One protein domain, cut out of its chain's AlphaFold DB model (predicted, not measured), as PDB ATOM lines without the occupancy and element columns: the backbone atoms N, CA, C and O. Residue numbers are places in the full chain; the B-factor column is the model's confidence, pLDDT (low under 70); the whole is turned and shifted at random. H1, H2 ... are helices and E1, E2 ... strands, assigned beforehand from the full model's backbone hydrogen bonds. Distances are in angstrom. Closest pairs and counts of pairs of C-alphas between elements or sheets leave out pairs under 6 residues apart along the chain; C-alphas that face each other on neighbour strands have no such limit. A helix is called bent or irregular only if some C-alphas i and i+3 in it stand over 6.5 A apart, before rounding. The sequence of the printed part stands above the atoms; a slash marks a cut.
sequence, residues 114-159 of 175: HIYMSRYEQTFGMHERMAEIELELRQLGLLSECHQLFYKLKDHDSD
ATOM      1  N   HIS A 114     172.968 123.715 150.171       91.56
ATOM      2  CA  HIS A 114     173.619 122.938 149.113       91.56
ATOM      3  C   HIS A 114     175.108 122.717 149.414       91.56
ATOM      4  O   HIS A 114     175.784 123.636 149.874       91.56
ATOM      5  N   ILE A 115     175.624 121.523 149.128       92.75
ATOM      6  CA  ILE A 115     177.037 121.182 149.321       92.75
ATOM      7  C   ILE A 115     177.659 120.731 148.002       92.75
ATOM      8  O   ILE A 115     177.016 120.041 147.218       92.75
ATOM      9  N   TYR A 116     178.925 121.077 147.793       92.56
ATOM     10  CA  TYR A 116     179.709 120.702 146.624       92.56
ATOM     11  C   TYR A 116     180.808 119.713 147.026       92.56
ATOM     12  O   TYR A 116     181.600 119.962 147.945       92.56
ATOM     13  N   MET A 117     180.864 118.593 146.307       92.88
ATOM     14  CA  MET A 117     181.902 117.563 146.409       92.88
ATOM     15  C   MET A 117     182.684 117.490 145.100       92.88
ATOM     16  O   MET A 117     182.177 117.881 144.052       92.88
ATOM     17  N   SER A 118     183.908 116.972 145.154       92.69
ATOM     18  CA  SER A 118     184.719 116.831 143.949       92.69
ATOM     19  C   SER A 118     184.214 115.677 143.092       92.69
ATOM     20  O   SER A 118     184.170 114.536 143.561       92.69
ATOM     21  N   ARG A 119     183.918 115.968 141.822       90.88
ATOM     22  CA  ARG A 119     183.457 114.981 140.832       90.88
ATOM     23  C   ARG A 119     184.586 114.311 140.060       90.88
ATOM     24  O   ARG A 119     184.453 113.152 139.690       90.88
ATOM     25  N   TYR A 120     185.750 114.947 139.920       90.44
ATOM     26  CA  TYR A 120     186.867 114.384 139.146       90.44
ATOM     27  C   TYR A 120     188.161 114.315 139.952       90.44
ATOM     28  O   TYR A 120     188.474 115.210 140.737       90.44
ATOM     29  N   GLU A 121     188.926 113.238 139.766       90.50
ATOM     30  CA  GLU A 121     190.209 113.043 140.456       90.50
ATOM     31  C   GLU A 121     191.239 114.070 139.969       90.50
ATOM     32  O   GLU A 121     191.996 114.637 140.754       90.50
ATOM     33  N   GLN A 122     191.232 114.355 138.666       91.94
ATOM     34  CA  GLN A 122     192.188 115.235 137.997       91.94
ATOM     35  C   GLN A 122     192.106 116.683 138.501       91.94
ATOM     36  O   GLN A 122     193.114 117.388 138.495       91.94
ATOM     37  N   THR A 123     190.930 117.118 138.962       94.12
ATOM     38  CA  THR A 123     190.683 118.468 139.490       94.12
ATOM     39  C   THR A 123     190.452 118.488 141.003       94.12
ATOM     40  O   THR A 123     190.218 119.555 141.570       94.12
ATOM     41  N   PHE A 124     190.641 117.357 141.700       94.12
ATOM     42  CA  PHE A 124     190.437 117.244 143.150       94.12
ATOM     43  C   PHE A 124     191.231 118.284 143.951       94.12
ATOM     44  O   PHE A 124     190.688 118.930 144.843       94.12
ATOM     45  N   GLY A 125     192.496 118.527 143.591       95.38
ATOM     46  CA  GLY A 125     193.317 119.539 144.268       95.38
ATOM     47  C   GLY A 125     192.778 120.971 144.117       95.38
ATOM     48  O   GLY A 125     192.974 121.805 145.000       95.38
ATOM     49  N   MET A 126     192.063 121.267 143.028       95.69
ATOM     50  CA  MET A 126     191.409 122.565 142.823       95.69
ATOM     51  C   MET A 126     190.142 122.676 143.674       95.69
ATOM     52  O   MET A 126     189.913 123.714 144.294       95.69
ATOM     53  N   HIS A 127     189.368 121.592 143.778       95.94
ATOM     54  CA  HIS A 127     188.227 121.511 144.692       95.94
ATOM     55  C   HIS A 127     188.656 121.672 146.157       95.94
ATOM     56  O   HIS A 127     188.059 122.442 146.910       95.94
ATOM     57  N   GLU A 128     189.751 121.021 146.564       96.44
ATOM     58  CA  GLU A 128     190.327 121.211 147.898       96.44
ATOM     59  C   GLU A 128     190.702 122.669 148.156       96.44
ATOM     60  O   GLU A 128     190.460 123.174 149.255       96.44
ATOM     61  N   ARG A 129     191.241 123.361 147.145       97.31
ATOM     62  CA  ARG A 129     191.575 124.779 147.270       97.31
ATOM     63  C   ARG A 129     190.333 125.649 147.472       97.31
ATOM     64  O   ARG A 129     190.400 126.600 148.247       97.31
ATOM     65  N   MET A 130     189.205 125.324 146.837       96.94
ATOM     66  CA  MET A 130     187.926 126.008 147.080       96.94
ATOM     67  C   MET A 130     187.446 125.809 148.523       96.94
ATOM     68  O   MET A 130     187.075 126.780 149.184       96.94
ATOM     69  N   ALA A 131     187.540 124.580 149.043       97.19
ATOM     70  CA  ALA A 131     187.221 124.279 150.439       97.19
ATOM     71  C   ALA A 131     188.122 125.035 151.429       97.19
ATOM     72  O   ALA A 131     187.649 125.553 152.437       97.19
ATOM     73  N   GLU A 132     189.418 125.150 151.138       98.00
ATOM     74  CA  GLU A 132     190.351 125.927 151.961       98.00
ATOM     75  C   GLU A 132     190.022 127.418 151.967       98.00
ATOM     76  O   GLU A 132     189.957 128.015 153.039       98.00
ATOM     77  N   ILE A 133     189.757 128.009 150.795       98.12
ATOM     78  CA  ILE A 133     189.376 129.423 150.681       98.12
ATOM     79  C   ILE A 133     188.113 129.704 151.497       98.12
ATOM     80  O   ILE A 133     188.052 130.709 152.204       98.12
ATOM     81  N   GLU A 134     187.112 128.824 151.442       97.69
ATOM     82  CA  GLU A 134     185.899 128.986 152.241       97.69
ATOM     83  C   GLU A 134     186.201 128.997 153.749       97.69
ATOM     84  O   GLU A 134     185.738 129.884 154.472       97.69
ATOM     85  N   LEU A 135     187.002 128.039 154.228       97.12
ATOM     86  CA  LEU A 135     187.373 127.944 155.641       97.12
ATOM     87  C   LEU A 135     188.201 129.150 156.101       97.12
ATOM     88  O   LEU A 135     187.949 129.676 157.185       97.12
ATOM     89  N   GLU A 136     189.143 129.620 155.279       97.81
ATOM     90  CA  GLU A 136     189.931 130.830 155.540       97.81
ATOM     91  C   GLU A 136     189.016 132.063 155.669       97.81
ATOM     92  O   GLU A 136     189.076 132.786 156.666       97.81
ATOM     93  N   LEU A 137     188.111 132.282 154.708       97.88
ATOM     94  CA  LEU A 137     187.163 133.405 154.739       97.88
ATOM     95  C   LEU A 137     186.224 133.337 155.952       97.88
ATOM     96  O   LEU A 137     185.914 134.370 156.552       97.88
ATOM     97  N   ARG A 138     185.803 132.129 156.342       96.81
ATOM     98  CA  ARG A 138     184.982 131.890 157.534       96.81
ATOM     99  C   ARG A 138     185.724 132.251 158.817       96.81
ATOM    100  O   ARG A 138     185.182 132.975 159.644       96.81
ATOM    101  N   GLN A 139     186.965 131.792 158.972       96.56
ATOM    102  CA  GLN A 139     187.802 132.104 160.138       96.56
ATOM    103  C   GLN A 139     188.077 133.607 160.273       96.56
ATOM    104  O   GLN A 139     188.166 134.120 161.387       96.56
ATOM    105  N   LEU A 140     188.172 134.317 159.148       97.81
ATOM    106  CA  LEU A 140     188.327 135.770 159.109       97.81
ATOM    107  C   LEU A 140     187.022 136.543 159.378       97.81
ATOM    108  O   LEU A 140     187.055 137.771 159.435       97.81
ATOM    109  N   GLY A 141     185.879 135.862 159.525       97.19
ATOM    110  CA  GLY A 141     184.574 136.502 159.718       97.19
ATOM    111  C   GLY A 141     184.078 137.267 158.485       97.19
ATOM    112  O   GLY A 141     183.306 138.214 158.619       97.19
ATOM    113  N   LEU A 142     184.546 136.897 157.286       97.25
ATOM    114  CA  LEU A 142     184.172 137.535 156.015       97.25
ATOM    115  C   LEU A 142     182.957 136.882 155.345       97.25
ATOM    116  O   LEU A 142     182.455 137.400 154.347       97.25
ATOM    117  N   LEU A 143     182.492 135.753 155.881       95.88
ATOM    118  CA  LEU A 143     181.267 135.086 155.460       95.88
ATOM    119  C   LEU A 143     180.147 135.379 156.458       95.88
ATOM    120  O   LEU A 143     180.385 135.501 157.658       95.88
ATOM    121  N   SER A 144     178.915 135.472 155.959       92.62
ATOM    122  CA  SER A 144     177.729 135.404 156.813       92.62
ATOM    123  C   SER A 144     177.668 134.058 157.538       92.62
ATOM    124  O   SER A 144     178.221 133.073 157.055       92.62
ATOM    125  N   GLU A 145     176.927 133.988 158.643       89.50
ATOM    126  CA  GLU A 145     176.590 132.718 159.295       89.50
ATOM    127  C   GLU A 145     175.802 131.817 158.325       89.50
ATOM    128  O   GLU A 145     174.599 131.988 158.121       89.50
ATOM    129  N   CYS A 146     176.501 130.885 157.678       87.81
ATOM    130  CA  CYS A 146     175.962 129.927 156.712       87.81
ATOM    131  C   CYS A 146     176.580 128.537 156.911       87.81
ATOM    132  O   CYS A 146     177.600 128.390 157.589       87.81
ATOM    133  N   HIS A 147     175.982 127.507 156.311       93.75
ATOM    134  CA  HIS A 147     176.572 126.167 156.265       93.75
ATOM    135  C   HIS A 147     177.843 126.153 155.399       93.75
ATOM    136  O   HIS A 147     178.128 127.116 154.682       93.75
ATOM    137  N   GLN A 148     178.631 125.081 155.499       95.19
ATOM    138  CA  GLN A 148     179.810 124.909 154.654       95.19
ATOM    139  C   GLN A 148     179.398 124.484 153.239       95.19
ATOM    140  O   GLN A 148     178.587 123.574 153.096       95.19
ATOM    141  N   LEU A 149     179.951 125.126 152.212       95.25
ATOM    142  CA  LEU A 149     179.632 124.840 150.811       95.25
ATOM    143  C   LEU A 149     180.517 123.726 150.253       95.25
ATOM    144  O   LEU A 149     180.005 122.745 149.726       95.25
ATOM    145  N   PHE A 150     181.837 123.849 150.368       95.88
ATOM    146  CA  PHE A 150     182.792 122.963 149.705       95.88
ATOM    147  C   PHE A 150     183.393 121.977 150.701       95.88
ATOM    148  O   PHE A 150     184.084 122.359 151.650       95.88
ATOM    149  N   TYR A 151     183.172 120.685 150.474       94.06
ATOM    150  CA  TYR A 151     183.740 119.621 151.301       94.06
ATOM    151  C   TYR A 151     184.867 118.909 150.566       94.06
ATOM    152  O   TYR A 151     184.735 118.595 149.387       94.06
ATOM    153  N   LYS A 152     185.949 118.573 151.278       92.56
ATOM    154  CA  LYS A 152     187.067 117.754 150.771       92.56
ATOM    155  C   LYS A 152     186.679 116.268 150.672       92.56
ATOM    156  O   LYS A 152     187.329 115.398 151.244       92.56
ATOM    157  N   LEU A 153     185.560 116.002 150.007       87.50
ATOM    158  CA  LEU A 153     184.988 114.685 149.763       87.50
ATOM    159  C   LEU A 153     185.026 114.390 148.266       87.50
ATOM    160  O   LEU A 153     184.990 115.302 147.436       87.50
ATOM    161  N   LYS A 154     185.115 113.100 147.951       82.81
ATOM    162  CA  LYS A 154     185.148 112.569 146.591       82.81
ATOM    163  C   LYS A 154     183.832 111.865 146.304       82.81
ATOM    164  O   LYS A 154     183.410 111.038 147.110       82.81
ATOM    165  N   ASP A 155     183.239 112.175 145.161       78.38
ATOM    166  CA  ASP A 155     182.057 111.497 144.636       78.38
ATOM    167  C   ASP A 155     182.172 111.394 143.109       78.38
ATOM    168  O   ASP A 155     181.525 112.124 142.356       78.38
ATOM    169  N   HIS A 156     183.096 110.530 142.672       71.19
ATOM    170  CA  HIS A 156     183.440 110.325 141.260       71.19
ATOM    171  C   HIS A 156     182.417 109.483 140.495       71.19
ATOM    172  O   HIS A 156     182.470 109.428 139.270       71.19
ATOM    173  N   ASP A 157     181.503 108.825 141.209       64.62
ATOM    174  CA  ASP A 157     180.575 107.853 140.632       64.62
ATOM    175  C   ASP A 157     179.192 108.456 140.333       64.62
ATOM    176  O   ASP A 157     178.319 107.759 139.819       64.62
ATOM    177  N   SER A 158     178.964 109.733 140.661       72.75
ATOM    178  CA  SER A 158     177.660 110.387 140.493       72.75
ATOM    179  C   SER A 158     177.751 111.764 139.835       72.75
ATOM    180  O   SER A 158     177.243 112.764 140.350       72.75
ATOM    181  N   ASP A 159     178.411 111.821 138.680       78.31
ATOM    182  CA  ASP A 159     178.363 113.026 137.856       78.31
ATOM    183  C   ASP A 159     176.928 113.341 137.401       78.31
ATOM    184  O   ASP A 159     176.074 112.454 137.305       78.31
TER     185      ASP A 159
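AT A GLANCE: This is residues 114 to 159 of the 175 residues of the protein "Glutaminyl-peptide cyclotransferase" of Drosophila grimshawi (UniProt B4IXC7). What shape does the printed part make? A long helix, H1, packs along a short, two-stranded parallel ribbon, E1 and E2, chiefly beside E2, in one flat, only just loose piece, close to compact. The chain leaves E1, turns, runs back along the ribbon as H1, and swings round through residues 140 to 149 into E2. What is it built of? The printed part has 46 residues, with E1, H1 and E2 in that order along the chain and the sheet order E1, E2, parallel; the class is mixed, helices and strands. How large is it? The radius of gyration of the C-alphas is 11.4 A, and the C-alphas span 34 by 19 by 10 A.

IN THESE COORDINATES: Where are the two strands of the sheet? E1 is residues 116 to 118, with C-alpha 116 at (179.709, 120.702, 146.624). E2 is residues 150 to 154, 11.1 A from first to last C-alpha, and C-alpha 154 is at (185.148, 112.569, 146.591). Where is the helix? H1 is residues 124 to 139, 22.7 A from first to last C-alpha, beginning with C-alpha 124 at (190.437, 117.244, 143.150).

HOW THE PARTS SIT: How do the strands pair? E1 and E2 are parallel neighbours, with 37 degrees between their N-to-C directions. N 118 and O 153 are within hydrogen-bond range at 3.0 A, and N 151 and O 116 at 3.1 A. How near is the helix to each strand? The closest C-alphas of H1 and E2 are those of Ala 131 and Phe 150, 4.7 A apart. The closest C-alphas of E1 and H1 are those of Ser 118 and Phe 124, 5.8 A apart. What do the three elements make together? E1, H1 and E2 form a strand-helix-strand unit, two parallel neighbour strands with a helix between them along the chain, and its crossover is right-handed. Is the helix backbone well formed? H1 is neither bent nor irregular, and every O i to N i+4 pair in it is within hydrogen-bond range.

THE WHOLE: How far does it reach? The two C-alphas farthest apart are those of Gly 141 and Asp 157, at 34.7 A. Is the printed part whole, and are its links long? The printed part has no cut. The link from E1 to H1 has 5 residues and is tight, and the link from H1 to E2 has 10 residues and is short. Where is the model's confidence low? The mean pLDDT of the printed part is 91.9, and one residue, Asp 157, is under 70.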